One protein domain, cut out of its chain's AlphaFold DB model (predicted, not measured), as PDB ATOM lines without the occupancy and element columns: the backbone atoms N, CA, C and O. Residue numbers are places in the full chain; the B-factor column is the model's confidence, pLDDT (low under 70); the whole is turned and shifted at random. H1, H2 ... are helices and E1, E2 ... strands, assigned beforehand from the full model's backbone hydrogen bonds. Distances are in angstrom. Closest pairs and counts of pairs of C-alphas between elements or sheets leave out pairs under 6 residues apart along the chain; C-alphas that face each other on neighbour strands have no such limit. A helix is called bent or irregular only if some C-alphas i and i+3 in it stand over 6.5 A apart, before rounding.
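This is residues 3 to 70 of the 75 residues of an uncharacterized protein of Gallionellales bacterium GWA2_59_43 (UniProt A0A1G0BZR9). A small antiparallel sheet, E2, E3 and E4, has one long helix, H2, packed on one of its faces along the edge strand E2, with no named helix on the other face. Beyond the end of the sheet where E2 begins, E1 and E5 pair as a separate short two-stranded ribbon, and a loose stretch with the short helix H1 lies out at that end. The printed part has 68 residues, with five named strands and two named helices in the order E1 E2 E3 H1 E4 H2 E5; the three-stranded sheet has the order E2 - E3 - E4, and the class is mixed, helices and strands. It is only just compact, close to loose, with a radius of gyration of the C-alphas of 12.7 A and spans of 36 by 26 by 19 A.

In the larger sheet, E2 is residues 7 to 13, 18.4 A long, E3 is residues 19 to 25, 19.2 A, and E4 is residues 40 to 43, 10.3 A. H2 is residues 50 to 63, 19.9 A, from C-alpha 50 at (137.372, 130.585, 182.654) to C-alpha 63 at (143.216, 111.531, 181.980). E1 is residues 3 to 5, 6.7 A, beginning at C-alpha 3 at (147.639, 108.522, 163.377). E5 is residues 67 to 70, 10.5 A, ending at C-alpha 70 at (142.027, 109.601, 160.473). H1 is residues 28 to 31; it is neither bent nor irregular, but only just: C-alphas 28 and 31 are 6.0 A apart.

E2 and E3 are a hairpin, antiparallel at 149 degrees, with N 10 and O 22 at 2.9 A. E3, the inner strand, is antiparallel to E4 at 160 degrees, with N 23 and O 40 at 2.8 A. H2 is on this sheet, in two layers, the helix on one face, at a height over the sheet of 8.9 A. It lies over E2 and runs along the strands, at 6 degrees to E2 on the local plane; the closest C-alphas of the two are those of Phe 9 and Ala 57, 5.2 A apart. E1 runs on into E2 across a break of 1 residue, at 71 degrees. E1 and E5 are antiparallel at 158 degrees, with N 5 and O 67 at 2.9 A. H1 is not on the larger sheet and is apart from H2 and E5. Each O i to N i+4 pair in H2 is within hydrogen-bond range; H1 is too short for such a pair.

The two C-alphas farthest apart are those of Gly 32 and Gly 47, 37.1 A, while those of Thr 3 and Thr 70 are 6.4 A apart. The printed part has no cut and no long link. The mean pLDDT of the printed part is 82.2; residues 27 to 38 are under 70.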
ATOM      1  N   THR A   3     146.462 108.061 162.634       78.06
ATOM      2  CA  THR A   3     147.639 108.522 163.377       78.06
ATOM      3  C   THR A   3     147.265 108.766 164.835       78.06
ATOM      4  O   THR A   3     146.163 109.235 165.134       78.06
ATOM      5  N   ARG A   4     148.185 108.440 165.752       81.38
ATOM      6  CA  ARG A   4     148.072 108.722 167.189       81.38
ATOM      7  C   ARG A   4     149.133 109.721 167.607       81.38
ATOM      8  O   ARG A   4     150.289 109.573 167.227       81.38
ATOM      9  N   ALA A   5     148.749 110.696 168.417       78.69
ATOM     10  CA  ALA A   5     149.645 111.764 168.832       78.69
ATOM     11  C   ALA A   5     149.317 112.292 170.227       78.69
ATOM     12  O   ALA A   5     148.184 112.177 170.699       78.69
ATOM     13  N   LYS A   6     150.316 112.885 170.887       80.88
ATOM     14  CA  LYS A   6     150.124 113.599 172.152       80.88
ATOM     15  C   LYS A   6     149.655 115.025 171.879       80.88
ATOM     16  O   LYS A   6     150.315 115.777 171.160       80.88
ATOM     17  N   PHE A   7     148.535 115.381 172.490       80.81
ATOM     18  CA  PHE A   7     147.963 116.719 172.447       80.81
ATOM     19  C   PHE A   7     147.793 117.239 173.870       80.81
ATOM     20  O   PHE A   7     147.492 116.464 174.773       80.81
ATOM     21  N   GLY A   8     147.986 118.542 174.043       88.19
ATOM     22  CA  GLY A   8     147.591 119.267 175.237       88.19
ATOM     23  C   GLY A   8     146.205 119.872 175.047       88.19
ATOM     24  O   GLY A   8     145.868 120.341 173.956       88.19
ATOM     25  N   PHE A   9     145.416 119.871 176.115       92.00
ATOM     26  CA  PHE A   9     144.139 120.568 176.194       92.00
ATOM     27  C   PHE A   9     144.383 121.967 176.753       92.00
ATOM     28  O   PHE A   9     144.819 122.112 177.897       92.00
ATOM     29  N   VAL A  10     144.129 122.993 175.941       93.06
ATOM     30  CA  VAL A  10     144.430 124.394 176.269       93.06
ATOM     31  C   VAL A  10     143.153 125.216 176.221       93.06
ATOM     32  O   VAL A  10     142.427 125.186 175.229       93.06
ATOM     33  N   VAL A  11     142.880 125.983 177.273       94.88
ATOM     34  CA  VAL A  11     141.749 126.915 177.282       94.88
ATOM     35  C   VAL A  11     142.061 128.103 176.381       94.88
ATOM     36  O   VAL A  11     143.106 128.743 176.505       94.88
ATOM     37  N   LYS A  12     141.129 128.422 175.490       93.31
ATOM     38  CA  LYS A  12     141.147 129.613 174.644       93.31
ATOM     39  C   LYS A  12     139.835 130.367 174.790       93.31
ATOM     40  O   LYS A  12     138.839 129.817 175.246       93.31
ATOM     41  N   GLY A  13     139.847 131.639 174.415       91.06
ATOM     42  CA  GLY A  13     138.664 132.490 174.409       91.06
ATOM     43  C   GLY A  13     138.348 132.960 172.999       91.06
ATOM     44  O   GLY A  13     139.253 133.281 172.226       91.06
ATOM     45  N   TYR A  14     137.065 133.013 172.674       89.06
ATOM     46  CA  TYR A  14     136.580 133.827 171.569       89.06
ATOM     47  C   TYR A  14     136.641 135.316 171.932       89.06
ATOM     48  O   TYR A  14     136.807 135.691 173.095       89.06
ATOM     49  N   ALA A  15     136.475 136.184 170.931       86.62
ATOM     50  CA  ALA A  15     136.445 137.633 171.141       86.62
ATOM     51  C   ALA A  15     135.286 138.090 172.051       86.62
ATOM     52  O   ALA A  15     135.378 139.146 172.670       86.62
ATOM     53  N   ASP A  16     134.217 137.294 172.154       86.25
ATOM     54  CA  ASP A  16     133.069 137.541 173.034       86.25
ATOM     55  C   ASP A  16     133.276 137.035 174.478       86.25
ATOM     56  O   ASP A  16     132.378 137.154 175.310       86.25
ATOM     57  N   GLY A  17     134.451 136.472 174.783       84.12
ATOM     58  CA  GLY A  17     134.789 135.923 176.094       84.12
ATOM     59  C   GLY A  17     134.292 134.497 176.341       84.12
ATOM     60  O   GLY A  17     134.575 133.945 177.406       84.12
ATOM     61  N   THR A  18     133.596 133.869 175.387       88.62
ATOM     62  CA  THR A  18     133.196 132.463 175.495       88.62
ATOM     63  C   THR A  18     134.446 131.571 175.476       88.62
ATOM     64  O   THR A  18     135.250 131.673 174.542       88.62
ATOM     65  N   PRO A  19     134.656 130.702 176.485       93.88
ATOM     66  CA  PRO A  19     135.796 129.802 176.487       93.88
ATOM     67  C   PRO A  19     135.542 128.565 175.615       93.88
ATOM     68  O   PRO A  19     134.434 128.032 175.551       93.88
ATOM     69  N   TRP A  20     136.606 128.064 175.005       94.69
ATOM     70  CA  TRP A  20     136.649 126.785 174.303       94.69
ATOM     71  C   TRP A  20     137.959 126.066 174.631       94.69
ATOM     72  O   TRP A  20     138.934 126.688 175.062       94.69
ATOM     73  N   ILE A  21     137.985 124.747 174.473       95.06
ATOM     74  CA  ILE A  21     139.169 123.930 174.749       95.06
ATOM     75  C   ILE A  21     139.773 123.494 173.425       95.06
ATOM     76  O   ILE A  21     139.150 122.766 172.656       95.06
ATOM     77  N   ALA A  22     140.993 123.951 173.171       92.31
ATOM     78  CA  ALA A  22     141.790 123.597 172.012       92.31
ATOM     79  C   ALA A  22     142.572 122.300 172.250       92.31
ATOM     80  O   ALA A  22     143.111 122.086 173.335       92.31
ATOM     81  N   PHE A  23     142.692 121.485 171.204       87.12
ATOM     82  CA  PHE A  23     143.631 120.371 171.133       87.12
ATOM     83  C   PHE A  23     144.888 120.859 170.408       87.12
ATOM     84  O   PHE A  23     144.879 121.054 169.189       87.12
ATOM     85  N   GLU A  24     145.982 121.057 171.140       83.50
ATOM     86  CA  GLU A  24     147.246 121.509 170.557       83.50
ATOM     87  C   GLU A  24     148.297 120.396 170.559       83.50
ATOM     88  O   GLU A  24     148.511 119.762 171.592       83.50
ATOM     89  N   PRO A  25     148.970 120.121 169.428       75.06
ATOM     90  CA  PRO A  25     150.019 119.112 169.394       75.06
ATOM     91  C   PRO A  25     151.185 119.551 170.286       75.06
ATOM     92  O   PRO A  25     151.734 120.638 170.101       75.06
ATOM     93  N   MET A  26     151.584 118.703 171.238       70.00
ATOM     94  CA  MET A  26     152.684 119.026 172.164       70.00
ATOM     95  C   MET A  26     154.062 118.934 171.497       70.00
ATOM     96  O   MET A  26     155.024 119.539 171.964       70.00
ATOM     97  N   GLU A  27     154.165 118.196 170.391       62.88
ATOM     98  CA  GLU A  27     155.415 118.003 169.665       62.88
ATOM     99  C   GLU A  27     155.403 118.698 168.304       62.88
ATOM    100  O   GLU A  27     154.448 118.633 167.527       62.88
ATOM    101  N   ARG A  28     156.539 119.323 167.973       55.75
ATOM    102  CA  ARG A  28     156.778 119.985 166.682       55.75
ATOM    103  C   ARG A  28     156.711 119.009 165.495       55.75
ATOM    104  O   ARG A  28     156.455 119.457 164.379       55.75
ATOM    105  N   GLN A  29     156.914 117.708 165.742       51.16
ATOM    106  CA  GLN A  29     156.899 116.633 164.735       51.16
ATOM    107  C   GLN A  29     155.557 116.503 164.004       51.16
ATOM    108  O   GLN A  29     155.511 116.086 162.853       51.16
ATOM    109  N   LEU A  30     154.475 116.974 164.612       54.50
ATOM    110  CA  LEU A  30     153.129 116.855 164.066       54.50
ATOM    111  C   LEU A  30     152.786 117.888 162.981       54.50
ATOM    112  O   LEU A  30     151.778 117.745 162.296       54.50
ATOM    113  N   ARG A  31     153.642 118.893 162.745       52.75
ATOM    114  CA  ARG A  31     153.442 119.870 161.656       52.75
ATOM    115  C   ARG A  31     153.763 119.326 160.254       52.75
ATOM    116  O   ARG A  31     153.512 120.036 159.286       52.75
ATOM    117  N   GLY A  32     154.310 118.111 160.135       50.62
ATOM    118  CA  GLY A  32     154.711 117.511 158.852       50.62
ATOM    119  C   GLY A  32     153.937 116.258 158.422       50.62
ATOM    120  O   GLY A  32     154.027 115.875 157.262       50.62
ATOM    121  N   GLU A  33     153.163 115.623 159.310       53.94
ATOM    122  CA  GLU A  33     152.592 114.279 159.078       53.94
ATOM    123  C   GLU A  33     151.132 114.270 158.583       53.94
ATOM    124  O   GLU A  33     150.365 113.348 158.859       53.94
ATOM    125  N   GLY A  34     150.712 115.299 157.843       53.03
ATOM    126  CA  GLY A  34     149.354 115.344 157.283       53.03
ATOM    127  C   GLY A  34     148.253 115.583 158.322       53.03
ATOM    128  O   GLY A  34     147.086 115.282 158.064       53.03
ATOM    129  N   LEU A  35     148.600 116.137 159.487       58.78
ATOM    130  CA  LEU A  35     147.603 116.757 160.352       58.78
ATOM    131  C   LEU A  35     146.962 117.939 159.618       58.78
ATOM    132  O   LEU A  35     147.678 118.691 158.948       58.78
ATOM    133  N   PRO A  36     145.639 118.136 159.743       58.00
ATOM    134  CA  PRO A  36     144.996 119.292 159.147       58.00
ATOM    135  C   PRO A  36     145.651 120.567 159.676       58.00
ATOM    136  O   PRO A  36     145.881 120.711 160.879       58.00
ATOM    137  N   SER A  37     145.955 121.499 158.777       62.22
ATOM    138  CA  SER A  37     146.433 122.826 159.146       62.22
ATOM    139  C   SER A  37     145.317 123.568 159.885       62.22
ATOM    140  O   SER A  37     144.429 124.145 159.261       62.22
ATOM    141  N   GLY A  38     145.330 123.521 161.213       66.25
ATOM    142  CA  GLY A  38     144.298 124.147 162.028       66.25
ATOM    143  C   GLY A  38     144.408 123.772 163.498       66.25
ATOM    144  O   GLY A  38     145.089 122.818 163.867       66.25
ATOM    145  N   ILE A  39     143.740 124.557 164.340       77.38
ATOM    146  CA  ILE A  39     143.552 124.236 165.752       77.38
ATOM    147  C   ILE A  39     142.148 123.673 165.875       77.38
ATOM    148  O   ILE A  39     141.178 124.350 165.543       77.38
ATOM    149  N   PHE A  40     142.051 122.432 166.331       82.62
ATOM    150  CA  PHE A  40     140.770 121.830 166.664       82.62
ATOM    151  C   PHE A  40     140.420 122.171 168.103       82.62
ATOM    152  O   PHE A  40     141.304 122.387 168.931       82.62
ATOM    153  N   GLY A  41     139.136 122.154 168.423       89.69
ATOM    154  CA  GLY A  41     138.673 122.309 169.789       89.69
ATOM    155  C   GLY A  41     137.191 122.030 169.922       89.69
ATOM    156  O   GLY A  41     136.525 121.695 168.943       89.69
ATOM    157  N   PHE A  42     136.690 122.169 171.141       91.81
ATOM    158  CA  PHE A  42     135.264 122.134 171.429       91.81
ATOM    159  C   PHE A  42     134.873 123.309 172.314       91.81
ATOM    160  O   PHE A  42     135.611 123.709 173.221       91.81
ATOM    161  N   ASP A  43     133.688 123.837 172.045       92.50
ATOM    162  CA  ASP A  43     133.116 124.926 172.817       92.50
ATOM    163  C   ASP A  43     132.645 124.431 174.178       92.50
ATOM    164  O   ASP A  43     132.129 123.318 174.324       92.50
ATOM    165  N   LEU A  44     132.788 125.288 175.183       89.50
ATOM    166  CA  LEU A  44     132.136 125.079 176.464       89.50
ATOM    167  C   LEU A  44     130.740 125.711 176.447       89.50
ATOM    168  O   LEU A  44     130.496 126.679 175.722       89.50
ATOM    169  N   PRO A  45     129.790 125.175 177.235       84.75
ATOM    170  CA  PRO A  45     128.436 125.707 177.274       84.75
ATOM    171  C   PRO A  45     128.419 127.187 177.678       84.75
ATOM    172  O   PRO A  45     129.244 127.644 178.474       84.75
ATOM    173  N   LYS A  46     127.429 127.934 177.169       76.44
ATOM    174  CA  LYS A  46     127.226 129.344 177.532       76.44
ATOM    175  C   LYS A  46     127.135 129.496 179.052       76.44
ATOM    176  O   LYS A  46     126.374 128.787 179.706       76.44
ATOM    177  N   GLY A  47     127.909 130.433 179.598       78.25
ATOM    178  CA  GLY A  47     128.023 130.655 181.043       78.25
ATOM    179  C   GLY A  47     129.135 129.852 181.728       78.25
ATOM    180  O   GLY A  47     129.352 130.038 182.924       78.25
ATOM    181  N   ALA A  48     129.871 128.999 181.004       85.06
ATOM    182  CA  ALA A  48     131.101 128.414 181.524       85.06
ATOM    183  C   ALA A  48     132.111 129.524 181.850       85.06
ATOM    184  O   ALA A  48     132.428 130.371 181.015       85.06
ATOM    185  N   THR A  49     132.612 129.523 183.082       88.06
ATOM    186  CA  THR A  49     133.636 130.475 183.516       88.06
ATOM    187  C   THR A  49     135.015 130.008 183.057       88.06
ATOM    188  O   THR A  49     135.238 128.808 182.878       88.06
ATOM    189  N   GLY A  50     135.974 130.934 182.943       88.81
ATOM    190  CA  GLY A  50     137.372 130.585 182.654       88.81
ATOM    191  C   GLY A  50     137.935 129.555 183.639       88.81
ATOM    192  O   GLY A  50     138.514 128.561 183.223       88.81
ATOM    193  N   LYS A  51     137.628 129.697 184.936       91.88
ATOM    194  CA  LYS A  51     138.004 128.708 185.959       91.88
ATOM    195  C   LYS A  51     137.440 127.317 185.660       91.88
ATOM    196  O   LYS A  51     138.149 126.323 185.771       91.88
ATOM    197  N   ARG A  52     136.163 127.226 185.269       92.50
ATOM    198  CA  ARG A  52     135.565 125.931 184.927       92.50
ATOM    199  C   ARG A  52     136.202 125.338 183.671       92.50
ATOM    200  O   ARG A  52     136.375 124.126 183.599       92.50
ATOM    201  N   ALA A  53     136.563 126.180 182.708       94.12
ATOM    202  CA  ALA A  53     137.290 125.756 181.520       94.12
ATOM    203  C   ALA A  53     138.663 125.165 181.874       94.12
ATOM    204  O   ALA A  53     139.010 124.098 181.371       94.12
ATOM    205  N   GLU A  54     139.401 125.810 182.778       95.75
ATOM    206  CA  GLU A  54     140.703 125.335 183.265       95.75
ATOM    207  C   GLU A  54     140.584 124.005 184.014       95.75
ATOM    208  O   GLU A  54     141.361 123.090 183.761       95.75
ATOM    209  N   GLU A  55     139.580 123.855 184.884       95.50
ATOM    210  CA  GLU A  55     139.307 122.587 185.576       95.50
ATOM    211  C   GLU A  55     139.071 121.438 184.588       95.50
ATOM    212  O   GLU A  55     139.599 120.342 184.773       95.50
ATOM    213  N   ILE A  56     138.298 121.686 183.525       93.94
ATOM    214  CA  ILE A  56     138.033 120.684 182.488       93.94
ATOM    215  C   ILE A  56     139.314 120.381 181.706       93.94
ATOM    216  O   ILE A  56     139.628 119.213 181.498       93.94
ATOM    217  N   ALA A  57     140.072 121.400 181.297       94.44
ATOM    218  CA  ALA A  57     141.320 121.207 180.566       94.44
ATOM    219  C   ALA A  57     142.338 120.394 181.382       94.44
ATOM    220  O   ALA A  57     142.921 119.448 180.858       94.44
ATOM    221  N   ASN A  58     142.500 120.698 182.672       95.31
ATOM    222  CA  ASN A  58     143.378 119.950 183.574       95.31
ATOM    223  C   ASN A  58     142.920 118.501 183.724       95.31
ATOM    224  O   ASN A  58     143.716 117.589 183.526       95.31
ATOM    225  N   PHE A  59     141.623 118.279 183.967       95.69
ATOM    226  CA  PHE A  59     141.073 116.927 184.024       95.69
ATOM    227  C   PHE A  59     141.376 116.139 182.742       95.69
ATOM    228  O   PHE A  59     141.783 114.985 182.810       95.69
ATOM    229  N   LEU A  60     141.223 116.746 181.565       93.50
ATOM    230  CA  LEU A  60     141.516 116.073 180.300       93.50
ATOM    231  C   LEU A  60     143.011 115.788 180.128       93.50
ATOM    232  O   LEU A  60     143.359 114.681 179.729       93.50
ATOM    233  N   ASN A  61     143.887 116.737 180.471       92.69
ATOM    234  CA  ASN A  61     145.340 116.542 180.424       92.69
ATOM    235  C   ASN A  61     145.805 115.410 181.356       92.69
ATOM    236  O   ASN A  61     146.692 114.644 180.986       92.69
ATOM    237  N   ASP A  62     145.182 115.267 182.528       95.19
ATOM    238  CA  ASP A  62     145.524 114.215 183.491       95.19
ATOM    239  C   ASP A  62     145.011 112.830 183.067       95.19
ATOM    240  O   ASP A  62     145.582 111.808 183.449       95.19
ATOM    241  N   ASN A  63     143.929 112.777 182.281       94.44
ATOM    242  CA  ASN A  63     143.216 111.531 181.980       94.44
ATOM    243  C   ASN A  63     143.354 111.056 180.524       94.44
ATOM    244  O   ASN A  63     143.032 109.903 180.232       94.44
ATOM    245  N   ILE A  64     143.821 111.896 179.598       90.00
ATOM    246  CA  ILE A  64     143.942 111.555 178.176       90.00
ATOM    247  C   ILE A  64     145.401 111.649 177.742       90.00
ATOM    248  O   ILE A  64     145.973 112.725 177.610       90.00
ATOM    249  N   SER A  65     145.994 110.497 177.433       84.06
ATOM    250  CA  SER A  65     147.400 110.411 177.032       84.06
ATOM    251  C   SER A  65     147.642 110.639 175.538       84.06
ATOM    252  O   SER A  65     148.746 111.018 175.150       84.06
ATOM    253  N   GLN A  66     146.664 110.320 174.683       84.12
ATOM    254  CA  GLN A  66     146.803 110.366 173.225       84.12
ATOM    255  C   GLN A  66     145.474 110.675 172.536       84.12
ATOM    256  O   GLN A  66     144.417 110.218 172.964       84.12
ATOM    257  N   PHE A  67     145.560 111.378 171.413       79.94
ATOM    258  CA  PHE A  67     144.461 111.614 170.488       79.94
ATOM    259  C   PHE A  67     144.685 110.815 169.201       79.94
ATOM    260  O   PHE A  67     145.824 110.643 168.763       79.94
ATOM    261  N   THR A  68     143.605 110.316 168.598       83.69
ATOM    262  CA  THR A  68     143.650 109.554 167.341       83.69
ATOM    263  C   THR A  68     142.872 110.303 166.271       83.69
ATOM    264  O   THR A  68     141.738 110.703 166.518       83.69
ATOM    265  N   PHE A  69     143.446 110.462 165.080       78.62
ATOM    266  CA  PHE A  69     142.746 111.045 163.938       78.62
ATOM    267  C   PHE A  69     142.944 110.194 162.684       78.62
ATOM    268  O   PHE A  69     143.956 109.510 162.527       78.62
ATOM    269  N   THR A  70     141.961 110.240 161.789       81.44
ATOM    270  CA  THR A  70     142.027 109.601 160.473       81.44
ATOM    271  C   THR A  70     141.653 110.637 159.429       81.44
ATOM    272  O   THR A  70     140.553 111.179 159.472       81.44
TER     273      THR A  70